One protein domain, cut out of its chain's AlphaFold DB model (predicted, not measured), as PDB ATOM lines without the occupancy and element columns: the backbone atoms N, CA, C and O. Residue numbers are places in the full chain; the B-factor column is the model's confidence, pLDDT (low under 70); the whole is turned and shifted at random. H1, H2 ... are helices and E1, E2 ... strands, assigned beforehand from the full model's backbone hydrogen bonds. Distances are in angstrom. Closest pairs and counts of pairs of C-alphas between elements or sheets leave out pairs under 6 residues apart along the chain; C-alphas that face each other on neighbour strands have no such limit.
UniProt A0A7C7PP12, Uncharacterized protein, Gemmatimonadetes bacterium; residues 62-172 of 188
ATOM      1  N   ALA A  62     262.961 269.350 249.850       48.28
ATOM      2  CA  ALA A  62     264.182 268.540 249.775       48.28
ATOM      3  C   ALA A  62     264.799 268.150 251.138       48.28
ATOM      4  O   ALA A  62     265.683 267.304 251.178       48.28
ATOM      5  N   ALA A  63     264.364 268.734 252.261       51.16
ATOM      6  CA  ALA A  63     264.844 268.370 253.600       51.16
ATOM      7  C   ALA A  63     264.080 267.196 254.246       51.16
ATOM      8  O   ALA A  63     264.479 266.710 255.312       51.16
ATOM      9  N   SER A  64     262.965 266.771 253.646       60.75
ATOM     10  CA  SER A  64     262.193 265.610 254.093       60.75
ATOM     11  C   SER A  64     262.575 264.393 253.254       60.75
ATOM     12  O   SER A  64     262.554 264.433 252.029       60.75
ATOM     13  N   THR A  65     262.932 263.290 253.915       79.56
ATOM     14  CA  THR A  65     263.228 262.012 253.240       79.56
ATOM     15  C   THR A  65     261.951 261.331 252.727       79.56
ATOM     16  O   THR A  65     262.013 260.252 252.139       79.56
ATOM     17  N   GLN A  66     260.787 261.929 252.992       89.25
ATOM     18  CA  GLN A  66     259.472 261.387 252.694       89.25
ATOM     19  C   GLN A  66     258.594 262.500 252.124       89.25
ATOM     20  O   GLN A  66     258.419 263.528 252.781       89.25
ATOM     21  N   TRP A  67     258.074 262.312 250.912       92.81
ATOM     22  CA  TRP A  67     257.214 263.287 250.236       92.81
ATOM     23  C   TRP A  67     255.790 262.773 250.116       92.81
ATOM     24  O   TRP A  67     255.569 261.609 249.790       92.81
ATOM     25  N   VAL A  68     254.827 263.657 250.347       93.00
ATOM     26  CA  VAL A  68     253.448 263.467 249.920       93.00
ATOM     27  C   VAL A  68     253.256 264.225 248.606       93.00
ATOM     28  O   VAL A  68     253.509 265.427 248.524       93.00
ATOM     29  N   LEU A  69     252.873 263.490 247.564       92.75
ATOM     30  CA  LEU A  69     252.556 264.007 246.242       92.75
ATOM     31  C   LEU A  69     251.045 264.149 246.132       92.75
ATOM     32  O   LEU A  69     250.329 263.150 246.182       92.75
ATOM     33  N   LEU A  70     250.575 265.378 245.984       91.94
ATOM     34  CA  LEU A  70     249.165 265.708 245.862       91.94
ATOM     35  C   LEU A  70     248.819 266.024 244.403       91.94
ATOM     36  O   LEU A  70     249.421 266.909 243.790       91.94
ATOM     37  N   ASP A  71     247.855 265.299 243.851       90.56
ATOM     38  CA  ASP A  71     247.366 265.513 242.492       90.56
ATOM     39  C   ASP A  71     246.578 266.823 242.410       90.56
ATOM     40  O   ASP A  71     245.492 266.929 242.979       90.56
ATOM     41  N   ALA A  72     247.128 267.827 241.727       88.38
ATOM     42  CA  ALA A  72     246.512 269.148 241.581       88.38
ATOM     43  C   ALA A  72     245.725 269.305 240.273       88.38
ATOM     44  O   ALA A  72     245.463 270.433 239.844       88.38
ATOM     45  N   SER A  73     245.358 268.194 239.629       87.44
ATOM     46  CA  SER A  73     244.603 268.213 238.382       87.44
ATOM     47  C   SER A  73     243.120 268.538 238.574       87.44
ATOM     48  O   SER A  73     242.503 268.244 239.600       87.44
ATOM     49  N   LEU A  74     242.506 269.124 237.544       86.81
ATOM     50  CA  LEU A  74     241.093 269.509 237.539       86.81
ATOM     51  C   LEU A  74     240.127 268.336 237.791       86.81
ATOM     52  O   LEU A  74     238.996 268.579 238.210       86.81
ATOM     53  N   SER A  75     240.529 267.078 237.564       82.88
ATOM     54  CA  SER A  75     239.678 265.919 237.877       82.88
ATOM     55  C   SER A  75     239.429 265.777 239.381       82.88
ATOM     56  O   SER A  75     238.332 265.390 239.784       82.88
ATOM     57  N   MET A  76     240.384 266.203 240.210       85.12
ATOM     58  CA  MET A  76     240.277 266.209 241.672       85.12
ATOM     59  C   MET A  76     239.288 267.265 242.189       85.12
ATOM     60  O   MET A  76     238.783 267.150 243.309       85.12
ATOM     61  N   ALA A  77     238.987 268.287 241.378       84.50
ATOM     62  CA  ALA A  77     238.055 269.365 241.710       84.50
ATOM     63  C   ALA A  77     236.580 268.932 241.675       84.50
ATOM     64  O   ALA A  77     235.721 269.657 242.176       84.50
ATOM     65  N   ALA A  78     236.271 267.796 241.043       79.62
ATOM     66  CA  ALA A  78     234.899 267.356 240.836       79.62
ATOM     67  C   ALA A  78     234.211 267.056 242.178       79.62
ATOM     68  O   ALA A  78     234.652 266.193 242.932       79.62
ATOM     69  N   GLU A  79     233.117 267.756 242.478       78.00
ATOM     70  CA  GLU A  79     232.311 267.474 243.667       78.00
ATOM     71  C   GLU A  79     231.363 266.298 243.403       78.00
ATOM     72  O   GLU A  79     230.522 266.352 242.501       78.00
ATOM     73  N   LEU A  80     231.481 265.249 244.218       66.25
ATOM     74  CA  LEU A  80     230.547 264.127 244.285       66.25
ATOM     75  C   LEU A  80     229.991 264.047 245.711       66.25
ATOM     76  O   LEU A  80     230.742 264.071 246.681       66.25
ATOM     77  N   ASP A  81     228.667 263.999 245.861       64.12
ATOM     78  CA  ASP A  81     227.998 263.899 247.170       64.12
ATOM     79  C   ASP A  81     228.440 264.950 248.218       64.12
ATOM     80  O   ASP A  81     228.457 264.705 249.422       64.12
ATOM     81  N   GLY A  82     228.783 266.163 247.764       68.69
ATOM     82  CA  GLY A  82     229.199 267.282 248.625       68.69
ATOM     83  C   GLY A  82     230.653 267.213 249.111       68.69
ATOM     84  O   GLY A  82     231.116 268.137 249.787       68.69
ATOM     85  N   SER A  83     231.390 266.168 248.734       72.19
ATOM     86  CA  SER A  83     232.828 266.011 248.949       72.19
ATOM     87  C   SER A  83     233.571 266.114 247.614       72.19
ATOM     88  O   SER A  83     233.097 265.612 246.599       72.19
ATOM     89  N   SER A  84     234.725 266.780 247.578       83.19
ATOM     90  CA  SER A  84     235.625 266.677 246.423       83.19
ATOM     91  C   SER A  84     236.791 265.752 246.776       83.19
ATOM     92  O   SER A  84     237.314 265.861 247.892       83.19
ATOM     93  N   PRO A  85     237.256 264.894 245.845       86.56
ATOM     94  CA  PRO A  85     238.471 264.101 246.028       86.56
ATOM     95  C   PRO A  85     239.659 264.959 246.473       86.56
ATOM     96  O   PRO A  85     240.440 264.548 247.324       86.56
ATOM     97  N   TRP A  86     239.747 266.194 245.966       88.00
ATOM     98  CA  TRP A  86     240.727 267.182 246.408       88.00
ATOM     99  C   TRP A  86     240.653 267.487 247.905       88.00
ATOM    100  O   TRP A  86     241.683 267.516 248.569       88.00
ATOM    101  N   ARG A  87     239.457 267.715 248.457       87.06
ATOM    102  CA  ARG A  87     239.290 268.077 249.874       87.06
ATOM    103  C   ARG A  87     239.691 266.925 250.793       87.06
ATOM    104  O   ARG A  87     240.318 267.156 251.823       87.06
ATOM    105  N   GLU A  88     239.369 265.695 250.405       88.12
ATOM    106  CA  GLU A  88     239.783 264.489 251.130       88.12
ATOM    107  C   GLU A  88     241.298 264.273 251.047       88.12
ATOM    108  O   GLU A  88     241.954 264.076 252.073       88.12
ATOM    109  N   ALA A  89     241.874 264.395 249.849       89.88
ATOM    110  CA  ALA A  89     243.312 264.278 249.639       89.88
ATOM    111  C   ALA A  89     244.092 265.385 250.370       89.88
ATOM    112  O   ALA A  89     245.147 265.123 250.941       89.88
ATOM    113  N   GLN A  90     243.562 266.608 250.428       89.88
ATOM    114  CA  GLN A  90     244.153 267.728 251.161       89.88
ATOM    115  C   GLN A  90     244.127 267.494 252.677       89.88
ATOM    116  O   GLN A  90     245.131 267.735 253.347       89.88
ATOM    117  N   ALA A  91     243.018 266.981 253.222       89.38
ATOM    118  CA  ALA A  91     242.939 266.608 254.634       89.38
ATOM    119  C   ALA A  91     243.965 265.516 254.974       89.38
ATOM    120  O   ALA A  91     244.697 265.636 255.956       89.38
ATOM    121  N   ARG A  92     244.092 264.500 254.112       90.50
ATOM    122  CA  ARG A  92     245.096 263.447 254.277       90.50
ATOM    123  C   ARG A  92     246.529 263.969 254.147       90.50
ATOM    124  O   ARG A  92     247.411 263.556 254.898       90.50
ATOM    125  N   ALA A  93     246.772 264.893 253.220       89.88
ATOM    126  CA  ALA A  93     248.063 265.550 253.070       89.88
ATOM    127  C   ALA A  93     248.440 266.347 254.327       89.88
ATOM    128  O   ALA A  93     249.595 266.296 254.737       89.88
ATOM    129  N   ALA A  94     247.479 267.024 254.964       88.06
ATOM    130  CA  ALA A  94     247.698 267.753 256.212       88.06
ATOM    131  C   ALA A  94     248.189 266.833 257.338       88.06
ATOM    132  O   ALA A  94     249.178 267.148 257.995       88.06
ATOM    133  N   GLU A  95     247.564 265.663 257.500       88.69
ATOM    134  CA  GLU A  95     247.993 264.658 258.482       88.69
ATOM    135  C   GLU A  95     249.444 264.211 258.241       88.69
ATOM    136  O   GLU A  95     250.247 264.155 259.171       88.69
ATOM    137  N   LEU A  96     249.812 263.941 256.985       87.62
ATOM    138  CA  LEU A  96     251.176 263.539 256.623       87.62
ATOM    139  C   LEU A  96     252.187 264.676 256.840       87.62
ATOM    140  O   LEU A  96     253.308 264.439 257.289       87.62
ATOM    141  N   VAL A  97     251.809 265.922 256.561       87.12
ATOM    142  CA  VAL A  97     252.660 267.088 256.837       87.12
ATOM    143  C   VAL A  97     252.891 267.253 258.342       87.12
ATOM    144  O   VAL A  97     254.030 267.492 258.750       87.12
ATOM    145  N   ASP A  98     251.867 267.040 259.170       84.00
ATOM    146  CA  ASP A  98     251.990 267.042 260.634       84.00
ATOM    147  C   ASP A  98     252.906 265.910 261.144       84.00
ATOM    148  O   ASP A  98     253.644 266.087 262.120       84.00
ATOM    149  N   GLU A  99     252.942 264.767 260.450       85.81
ATOM    150  CA  GLU A  99     253.909 263.682 260.680       85.81
ATOM    151  C   GLU A  99     255.344 264.027 260.218       85.81
ATOM    152  O   GLU A  99     256.297 263.312 260.544       85.81
ATOM    153  N   GLY A 100     255.528 265.138 259.497       83.25
ATOM    154  CA  GLY A 100     256.822 265.643 259.033       83.25
ATOM    155  C   GLY A 100     257.163 265.321 257.576       83.25
ATOM    156  O   GLY A 100     258.333 265.449 257.191       83.25
ATOM    157  N   TRP A 101     256.185 264.905 256.769       89.25
ATOM    158  CA  TRP A 101     256.354 264.698 255.330       89.25
ATOM    159  C   TRP A 101     256.410 266.036 254.582       89.25
ATOM    160  O   TRP A 101     255.797 267.025 254.981       89.25
ATOM    161  N   GLY A 102     257.146 266.076 253.472       88.00
ATOM    162  CA  GLY A 102     257.178 267.238 252.587       88.00
ATOM    163  C   GLY A 102     256.032 267.222 251.579       88.00
ATOM    164  O   GLY A 102     255.838 266.219 250.900       88.00
ATOM    165  N   LEU A 103     255.306 268.333 251.447       88.69
ATOM    166  CA  LEU A 103     254.183 268.472 250.518       88.69
ATOM    167  C   LEU A 103     254.625 268.987 249.144       88.69
ATOM    168  O   LEU A 103     255.203 270.072 249.021       88.69
ATOM    169  N   VAL A 104     254.309 268.225 248.100       89.81
ATOM    170  CA  VAL A 104     254.570 268.579 246.700       89.81
ATOM    171  C   VAL A 104     253.321 268.299 245.872       89.81
ATOM    172  O   VAL A 104     252.684 267.267 246.047       89.81
ATOM    173  N   THR A 105     252.971 269.186 244.948       90.81
ATOM    174  CA  THR A 105     251.933 268.928 243.943       90.81
ATOM    175  C   THR A 105     252.517 268.400 242.646       90.81
ATOM    176  O   THR A 105     253.669 268.686 242.307       90.81
ATOM    177  N   PHE A 106     251.711 267.644 241.905       89.69
ATOM    178  CA  PHE A 106     252.052 267.157 240.571       89.69
ATOM    179  C   PHE A 106     250.885 267.321 239.586       89.69
ATOM    180  O   PHE A 106     249.750 267.568 239.995       89.69
ATOM    181  N   GLY A 107     251.202 267.209 238.291       86.75
ATOM    182  CA  GLY A 107     250.315 267.521 237.173       86.75
ATOM    183  C   GLY A 107     251.096 268.127 235.999       86.75
ATOM    184  O   GLY A 107     252.112 267.574 235.584       86.75
ATOM    185  N   ASP A 108     250.662 269.279 235.487       80.75
ATOM    186  CA  ASP A 108     251.421 270.097 234.530       80.75
ATOM    187  C   ASP A 108     252.763 270.583 235.090       80.75
ATOM    188  O   ASP A 108     253.753 270.669 234.361       80.75
ATOM    189  N   ASN A 109     252.805 270.927 236.380       75.62
ATOM    190  CA  ASN A 109     253.999 271.451 237.031       75.62
ATOM    191  C   ASN A 109     254.179 270.838 238.420       75.62
ATOM    192  O   ASN A 109     253.233 270.711 239.195       75.62
ATOM    193  N   THR A 110     255.429 270.519 238.757       77.81
ATOM    194  CA  THR A 110     255.802 270.106 240.115       77.81
ATOM    195  C   THR A 110     256.082 271.334 240.974       77.81
ATOM    196  O   THR A 110     257.021 272.081 240.685       77.81
ATOM    197  N   GLY A 111     255.303 271.531 242.036       75.19
ATOM    198  CA  GLY A 111     255.440 272.667 242.946       75.19
ATOM    199  C   GLY A 111     255.523 272.223 244.401       75.19
ATOM    200  O   GLY A 111     254.736 271.397 244.847       75.19
ATOM    201  N   ALA A 112     256.467 272.774 245.160       74.12
ATOM    202  CA  ALA A 112     256.403 272.692 246.615       74.12
ATOM    203  C   ALA A 112     255.268 273.602 247.098       74.12
ATOM    204  O   ALA A 112     255.243 274.775 246.723       74.12
ATOM    205  N   LEU A 113     254.350 273.079 247.909       67.12
ATOM    206  CA  LEU A 113     253.331 273.907 248.553       67.12
ATOM    207  C   LEU A 113     253.775 274.249 249.975       67.12
ATOM    208  O   LEU A 113     254.113 273.360 250.757       67.12
ATOM    209  N   GLU A 114     253.755 275.540 250.303       61.59
ATOM    210  CA  GLU A 114     253.929 276.025 251.680       61.59
ATOM    211  C   GLU A 114     252.597 276.042 252.446       61.59
ATOM    212  O   GLU A 114     252.586 275.865 253.662       61.59
ATOM    213  N   GLU A 115     251.475 276.200 251.736       60.62
ATOM    214  CA  GLU A 115     250.124 276.234 252.296       60.62
ATOM    215  C   GLU A 115     249.195 275.280 251.537       60.62
ATOM    216  O   GLU A 115     249.274 275.136 250.316       60.62
ATOM    217  N   LEU A 116     248.308 274.622 252.285       64.25
ATOM    218  CA  LEU A 116     247.336 273.662 251.762       64.25
ATOM    219  C   LEU A 116     246.090 274.332 251.170       64.25
ATOM    220  O   LEU A 116     245.325 273.639 250.516       64.25
ATOM    221  N   ASP A 117     245.879 275.642 251.347       66.75
ATOM    222  CA  ASP A 117     244.704 276.372 250.833       66.75
ATOM    223  C   ASP A 117     244.845 276.705 249.333       66.75
ATOM    224  O   ASP A 117     244.815 277.854 248.893       66.75
ATOM    225  N   TYR A 118     245.085 275.662 248.541       69.88
ATOM    226  CA  TYR A 118     245.214 275.702 247.091       69.88
ATOM    227  C   TYR A 118     244.009 274.997 246.461       69.88
ATOM    228  O   TYR A 118     243.490 274.025 247.015       69.88
ATOM    229  N   ALA A 119     243.555 275.478 245.305       77.62
ATOM    230  CA  ALA A 119     242.529 274.813 244.508       77.62
ATOM    231  C   ALA A 119     243.198 274.099 243.324       77.62
ATOM    232  O   ALA A 119     244.082 274.689 242.708       77.62
ATOM    233  N   PRO A 120     242.789 272.869 242.978       81.81
ATOM    234  CA  PRO A 120     243.380 272.146 241.862       81.81
ATOM    235  C   PRO A 120     243.049 272.875 240.556       81.81
ATOM    236  O   PRO A 120     241.880 273.095 240.234       81.81
ATOM    237  N   ASP A 121     244.080 273.282 239.823       82.81
ATOM    238  CA  ASP A 121     243.972 274.107 238.618       82.81
ATOM    239  C   ASP A 121     244.748 273.540 237.421       82.81
ATOM    240  O   ASP A 121     244.685 274.098 236.323       82.81
ATOM    241  N   GLN A 122     245.457 272.425 237.608       83.62
ATOM    242  CA  GLN A 122     246.298 271.841 236.573       83.62
ATOM    243  C   GLN A 122     245.449 271.046 235.580       83.62
ATOM    244  O   GLN A 122     244.517 270.329 235.942       83.62
ATOM    245  N   VAL A 123     245.751 271.184 234.296       82.19
ATOM    246  CA  VAL A 123     244.971 270.556 233.225       82.19
ATOM    247  C   VAL A 123     245.367 269.096 233.061       82.19
ATOM    248  O   VAL A 123     244.516 268.275 232.725       82.19
ATOM    249  N   ARG A 124     246.645 268.781 233.293       83.94
ATOM    250  CA  ARG A 124     247.201 267.439 233.106       83.94
ATOM    251  C   ARG A 124     247.516 266.747 234.414       83.94
ATOM    252  O   ARG A 124     247.913 267.381 235.388       83.94
ATOM    253  N   THR A 125     247.473 265.422 234.362       85.94
ATOM    254  CA  THR A 125     247.848 264.537 235.469       85.94
ATOM    255  C   THR A 125     249.091 263.737 235.075       85.94
ATOM    256  O   THR A 125     248.987 262.629 234.548       85.94
ATOM    257  N   SER A 126     250.283 264.325 235.253       89.81
ATOM    258  CA  SER A 126     251.580 263.683 234.967       89.81
ATOM    259  C   SER A 126     252.396 263.494 236.246       89.81
ATOM    260  O   SER A 126     252.729 264.465 236.923       89.81
ATOM    261  N   LEU A 127     252.722 262.244 236.578       91.62
ATOM    262  CA  LEU A 127     253.382 261.873 237.835       91.62
ATOM    263  C   LEU A 127     254.872 261.539 237.659       91.62
ATOM    264  O   LEU A 127     255.676 261.816 238.552       91.62
ATOM    265  N   ALA A 128     255.269 260.960 236.525       92.31
ATOM    266  CA  ALA A 128     256.635 260.495 236.295       92.31
ATOM    267  C   ALA A 128     257.697 261.600 236.468       92.31
ATOM    268  O   ALA A 128     258.671 261.351 237.182       92.31
ATOM    269  N   PRO A 129     257.509 262.835 235.952       90.94
ATOM    270  CA  PRO A 129     258.480 263.913 236.158       90.94
ATOM    271  C   PRO A 129     258.679 264.266 237.640       90.94
ATOM    272  O   PRO A 129     259.771 264.639 238.068       90.94
ATOM    273  N   THR A 130     257.625 264.142 238.448       91.94
ATOM    274  CA  THR A 130     257.697 264.403 239.888       91.94
ATOM    275  C   THR A 130     258.415 263.280 240.631       91.94
ATOM    276  O   THR A 130     259.181 263.563 241.551       91.94
ATOM    277  N   LEU A 131     258.232 262.021 240.217       92.31
ATOM    278  CA  LEU A 131     258.985 260.883 240.760       92.31
ATOM    279  C   LEU A 131     260.481 260.990 240.441       92.31
ATOM    280  O   LEU A 131     261.308 260.783 241.328       92.31
ATOM    281  N   GLU A 132     260.835 261.377 239.213       91.81
ATOM    282  CA  GLU A 132     262.226 261.651 238.829       91.81
ATOM    283  C   GLU A 132     262.832 262.736 239.726       91.81
ATOM    284  O   GLU A 132     263.893 262.539 240.318       91.81
ATOM    285  N   ARG A 133     262.100 263.836 239.940       89.12
ATOM    286  CA  ARG A 133     262.526 264.917 240.837       89.12
ATOM    287  C   ARG A 133     262.679 264.461 242.291       89.12
ATOM    288  O   ARG A 133     263.593 264.911 242.976       89.12
ATOM    289  N   ALA A 134     261.797 263.586 242.773       89.19
ATOM    290  CA  ALA A 134     261.889 263.023 244.117       89.19
ATOM    291  C   ALA A 134     263.159 262.174 244.276       89.19
ATOM    292  O   ALA A 134     263.875 262.309 245.270       89.19
ATOM    293  N   ALA A 135     263.490 261.359 243.271       87.88
ATOM    294  CA  ALA A 135     264.731 260.593 243.257       87.88
ATOM    295  C   ALA A 135     265.972 261.503 243.206       87.88
ATOM    296  O   ALA A 135     266.911 261.297 243.975       87.88
ATOM    297  N   GLU A 136     265.965 262.544 242.367       87.94
ATOM    298  CA  GLU A 136     267.042 263.545 242.296       87.94
ATOM    299  C   GLU A 136     267.235 264.301 243.618       87.94
ATOM    300  O   GLU A 136     268.360 264.639 243.989       87.94
ATOM    301  N   ALA A 137     266.145 264.538 244.353       85.06
ATOM    302  CA  ALA A 137     266.161 265.174 245.665       85.06
ATOM    303  C   ALA A 137     266.563 264.225 246.813       85.06
ATOM    304  O   ALA A 137     266.665 264.670 247.955       85.06
ATOM    305  N   GLY A 138     266.808 262.938 246.540       83.88
ATOM    306  CA  GLY A 138     267.216 261.957 247.551       83.88
ATOM    307  C   GLY A 138     266.090 261.525 248.495       83.88
ATOM    308  O   GLY A 138     266.351 261.106 249.625       83.88
ATOM    309  N   VAL A 139     264.838 261.636 248.055       88.50
ATOM    310  CA  VAL A 139     263.668 261.149 248.792       88.50
ATOM    311  C   VAL A 139     263.717 259.623 248.847       88.50
ATOM    312  O   VAL A 139     264.086 258.981 247.872       88.50
ATOM    313  N   ALA A 140     263.358 259.023 249.982       83.88
ATOM    314  CA  ALA A 140     263.328 257.566 250.144       83.88
ATOM    315  C   ALA A 140     261.910 256.990 250.041       83.88
ATOM    316  O   ALA A 140     261.740 255.855 249.594       83.88
ATOM    317  N   ALA A 141     260.897 257.750 250.470       88.44
ATOM    318  CA  ALA A 141     259.503 257.325 250.423       88.44
ATOM    319  C   ALA A 141     258.598 258.402 249.827       88.44
ATOM    320  O   ALA A 141     258.746 259.587 250.110       88.44
ATOM    321  N   VAL A 142     257.633 257.973 249.029       92.00
ATOM    322  CA  VAL A 142     256.674 258.833 248.352       92.00
ATOM    323  C   VAL A 142     255.273 258.294 248.602       92.00
ATOM    324  O   VAL A 142     255.017 257.109 248.401       92.00
ATOM    325  N   ARG A 143     254.362 259.163 249.033       93.31
ATOM    326  CA  ARG A 143     252.938 258.862 249.167       93.31
ATOM    327  C   ARG A 143     252.167 259.664 248.129       93.31
ATOM    328  O   ARG A 143     252.192 260.886 248.186       93.31
ATOM    329  N   VAL A 144     251.516 259.001 247.182       93.56
ATOM    330  CA  VAL A 144     250.775 259.650 246.092       93.56
ATOM    331  C   VAL A 144     249.290 259.679 246.434       93.56
ATOM    332  O   VAL A 144     248.704 258.621 246.643       93.56
ATOM    333  N   LEU A 145     248.692 260.869 246.476       93.06
ATOM    334  CA  LEU A 145     247.266 261.093 246.718       93.06
ATOM    335  C   LEU A 145     246.617 261.574 245.411       93.06
ATOM    336  O   LEU A 145     246.902 262.685 244.962       93.06
ATOM    337  N   SER A 146     245.804 260.732 244.769       90.38
ATOM    338  CA  SER A 146     245.259 260.982 243.421       90.38
ATOM    339  C   SER A 146     244.001 260.157 243.154       90.38
ATOM    340  O   SER A 146     243.741 259.179 243.848       90.38
ATOM    341  N   ASP A 147     243.260 260.489 242.101       87.06
ATOM    342  CA  ASP A 147     242.213 259.638 241.524       87.06
ATOM    343  C   ASP A 147     242.768 258.482 240.653       87.06
ATOM    344  O   ASP A 147     242.002 257.694 240.089       87.06
ATOM    345  N   LEU A 148     244.103 258.367 240.563       85.88
ATOM    346  CA  LEU A 148     244.880 257.376 239.807       85.88
ATOM    347  C   LEU A 148     244.726 257.463 238.278       85.88
ATOM    348  O   LEU A 148     245.061 256.511 237.562       85.88
ATOM    349  N   ARG A 149     244.259 258.597 237.746       83.56
ATOM    350  CA  ARG A 149     244.064 258.815 236.304       83.56
ATOM    351  C   ARG A 149     245.270 259.498 235.665       83.56
ATOM    352  O   ARG A 149     245.182 260.608 235.150       83.56
ATOM    353  N   PHE A 150     246.409 258.809 235.663       87.38
ATOM    354  CA  PHE A 150     247.652 259.340 235.097       87.38
ATOM    355  C   PHE A 150     247.651 259.321 233.559       87.38
ATOM    356  O   PHE A 150     247.435 258.276 232.941       87.38
ATOM    357  N   GLU A 151     247.980 260.451 232.929       88.75
ATOM    358  CA  GLU A 151     248.200 260.529 231.475       88.75
ATOM    359  C   GLU A 151     249.484 259.799 231.049       88.75
ATOM    360  O   GLU A 151     249.602 259.315 229.921       88.75
ATOM    361  N   ASP A 152     250.454 259.701 231.955       89.44
ATOM    362  CA  ASP A 152     251.805 259.205 231.717       89.44
ATOM    363  C   ASP A 152     252.060 257.821 232.336       89.44
ATOM    364  O   ASP A 152     253.190 257.480 232.681       89.44
ATOM    365  N   GLY A 153     251.032 256.968 232.416       86.75
ATOM    366  CA  GLY A 153     251.101 255.666 233.097       86.75
ATOM    367  C   GLY A 153     252.254 254.741 232.662       86.75
ATOM    368  O   GLY A 153     252.805 254.013 233.486       86.75
ATOM    369  N   VAL A 154     252.677 254.786 231.390       88.56
ATOM    370  CA  VAL A 154     253.854 254.028 230.907       88.56
ATOM    371  C   VAL A 154     255.153 254.568 231.512       88.56
ATOM    372  O   VAL A 154     256.002 253.782 231.934       88.56
ATOM    373  N   ALA A 155     255.304 255.892 231.579       88.06
ATOM    374  CA  ALA A 155     256.467 256.536 232.180       88.06
ATOM    375  C   ALA A 155     256.476 256.346 233.702       88.06
ATOM    376  O   ALA A 155     257.524 256.041 234.264       88.06
ATOM    377  N   VAL A 156     255.310 256.415 234.354       89.62
ATOM    378  CA  VAL A 156     255.161 256.116 235.788       89.62
ATOM    379  C   VAL A 156     255.625 254.697 236.086       89.62
ATOM    380  O   VAL A 156     256.431 254.494 236.987       89.62
ATOM    381  N   ARG A 157     255.186 253.708 235.299       87.75
ATOM    382  CA  ARG A 157     255.631 252.323 235.474       87.75
ATOM    383  C   ARG A 157     257.144 252.177 235.312       87.75
ATOM    384  O   ARG A 157     257.779 251.535 236.142       87.75
ATOM    385  N   ALA A 158     257.719 252.789 234.278       90.19
ATOM    386  CA  ALA A 158     259.164 252.772 234.072       90.19
ATOM    387  C   ALA A 158     259.918 253.423 235.246       90.19
ATOM    388  O   ALA A 158     260.932 252.891 235.691       90.19
ATOM    389  N   ALA A 159     259.403 254.531 235.784       89.00
ATOM    390  CA  ALA A 159     259.969 255.212 236.944       89.00
ATOM    391  C   ALA A 159     259.891 254.348 238.214       89.00
ATOM    392  O   ALA A 159     260.878 254.250 238.936       89.00
ATOM    393  N   LEU A 160     258.768 253.668 238.466       89.19
ATOM    394  CA  LEU A 160     258.611 252.758 239.609       89.19
ATOM    395  C   LEU A 160     259.558 251.550 239.544       89.19
ATOM    396  O   LEU A 160     260.022 251.079 240.578       89.19
ATOM    397  N   GLU A 161     259.850 251.046 238.342       91.06
ATOM    398  CA  GLU A 161     260.782 249.928 238.143       91.06
ATOM    399  C   GLU A 161     262.258 250.370 238.231       91.06
ATOM    400  O   GLU A 161     263.112 249.592 238.662       91.06
ATOM    401  N   ALA A 162     262.574 251.603 237.820       90.25
ATOM    402  CA  ALA A 162     263.949 252.093 237.708       90.25
ATOM    403  C   ALA A 162     264.449 252.875 238.932       90.25
ATOM    404  O   ALA A 162     265.650 252.859 239.220       90.25
ATOM    405  N   LEU A 163     263.567 253.597 239.627       89.81
ATOM    406  CA  LEU A 163     263.947 254.491 240.717       89.81
ATOM    407  C   LEU A 163     263.934 253.747 242.062       89.81
ATOM    408  O   LEU A 163     262.992 253.015 242.356       89.81
ATOM    409  N   PRO A 164     264.932 253.965 242.938       86.88
ATOM    410  CA  PRO A 164     264.989 253.350 244.262       86.88
ATOM    411  C   PRO A 164     264.072 254.073 245.270       86.88
ATOM    412  O   PRO A 164     264.509 254.449 246.357       86.88
ATOM    413  N   LEU A 165     262.809 254.300 244.904       87.44
ATOM    414  CA  LEU A 165     261.801 254.980 245.718       87.44
ATOM    415  C   LEU A 165     260.796 253.969 246.270       87.44
ATOM    416  O   LEU A 165     260.263 253.148 245.526       87.44
ATOM    417  N   LYS A 166     260.467 254.060 247.562       89.50
ATOM    418  CA  LYS A 166     259.278 253.382 248.088       89.50
ATOM    419  C   LYS A 166     258.053 254.240 247.779       89.50
ATOM    420  O   LYS A 166     257.880 255.274 248.416       89.50
ATOM    421  N   VAL A 167     257.224 253.821 246.829       90.44
ATOM    422  CA  VAL A 167     256.026 254.570 246.420       90.44
ATOM    423  C   VAL A 167     254.768 253.842 246.881       90.44
ATOM    424  O   VAL A 167     254.567 252.683 246.534       90.44
ATOM    425  N   ASP A 168     253.926 254.538 247.638       91.81
ATOM    426  CA  ASP A 168     252.614 254.069 248.078       91.81
ATOM    427  C   ASP A 168     251.528 254.965 247.453       91.81
ATOM    428  O   ASP A 168     251.673 256.190 247.436       91.81
ATOM    429  N   PHE A 169     250.431 254.375 246.978       90.00
ATOM    430  CA  PHE A 169     249.313 255.099 246.363       90.00
ATOM    431  C   PHE A 169     248.083 255.085 247.279       90.00
ATOM    432  O   PHE A 169     247.684 254.027 247.766       90.00
ATOM    433  N   GLU A 170     247.462 256.244 247.483       90.25
ATOM    434  CA  GLU A 170     246.147 256.393 248.112       90.25
ATOM    435  C   GLU A 170     245.186 256.997 247.080       90.25
ATOM    436  O   GLU A 170     245.421 258.082 246.543       90.25
ATOM    437  N   ALA A 171     244.129 256.244 246.771       87.25
ATOM    438  CA  ALA A 171     243.130 256.624 245.782       87.25
ATOM    439  C   ALA A 171     242.036 257.490 246.418       87.25
ATOM    440  O   ALA A 171     241.480 257.108 247.448       87.25
ATOM    441  N   PHE A 172     241.693 258.605 245.773       84.25
ATOM    442  CA  PHE A 172     240.615 259.504 246.189       84.25
ATOM    443  C   PHE A 172     239.595 259.677 245.063       84.25
ATOM    444  O   PHE A 172     239.956 259.906 243.911       84.25
TER     445      PHE A 172
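AT A GLANCE: This is residues 62 to 172 of the 188 residues of an uncharacterized protein of Gemmatimonadetes bacterium (UniProt A0A7C7PP12). A strongly twisted, all-parallel sheet of four strands lies between H2 on one face and H3 on the other, making three layers. H4 packs beside H3, off the sheet, and residues 111 to 112 of a long unnamed stretch pair with edge strand E2. The 111 printed residues include four named helices and four named strands, along the chain E1 H1 H2 E2 H3 E3 H4 E4; the sheet's order is E2 E1 E3 E4, the class mixed, helices and strands. The whole is compact, with a radius of gyration of the C-alphas of 12.9 A and spans of 39 by 31 by 20 A.

HOW THE PARTS SIT: E1, residues 66 to 71, is parallel to both its neighbours, E2, residues 102 to 106, with N 68 and O 102 2.8 A apart, and E3, residues 141 to 146, with N 67 and O 141 2.9 A apart, both within hydrogen-bond range. H1, residues 74 to 77, touches H2, residues 85 to 98, only at the corner, with C-alphas 76 and 86 closest at 4.9 A. H2 is on the sheet at a height of 8.5 A, its closest C-alphas to E3 being 89 and 145, 5.9 A apart. H3, residues 128 to 136, is on the opposite face at 9.1 A. It touches H4, residues 153 to 162, at a shallow tilt of 22 degrees, the same way, C-alphas 128 and 156 closest at 4.6 A. E4, residues 166 to 171, is parallel to E3, with N 142 and O 166 2.8 A apart. H2, H3 and H4 have every O i to N i+4 pair within range; H1 is too short for one.

IN THESE COORDINATES: E1 begins at C-alpha 66 (259.472, 261.387, 252.694) and spans 16.4 A, H2 20.1 A. E4, 16.6 A, ends at C-alpha 171 (243.130, 256.624, 245.782).

THE WHOLE: The farthest C-alphas, of Gly 82 and Ala 162, are 39.5 A apart. The printed part has no cut; the link from E2 to H3, 21 residues, is long. Residues 62 to 64, 80 to 82 and 113 to 118 have pLDDT under 70.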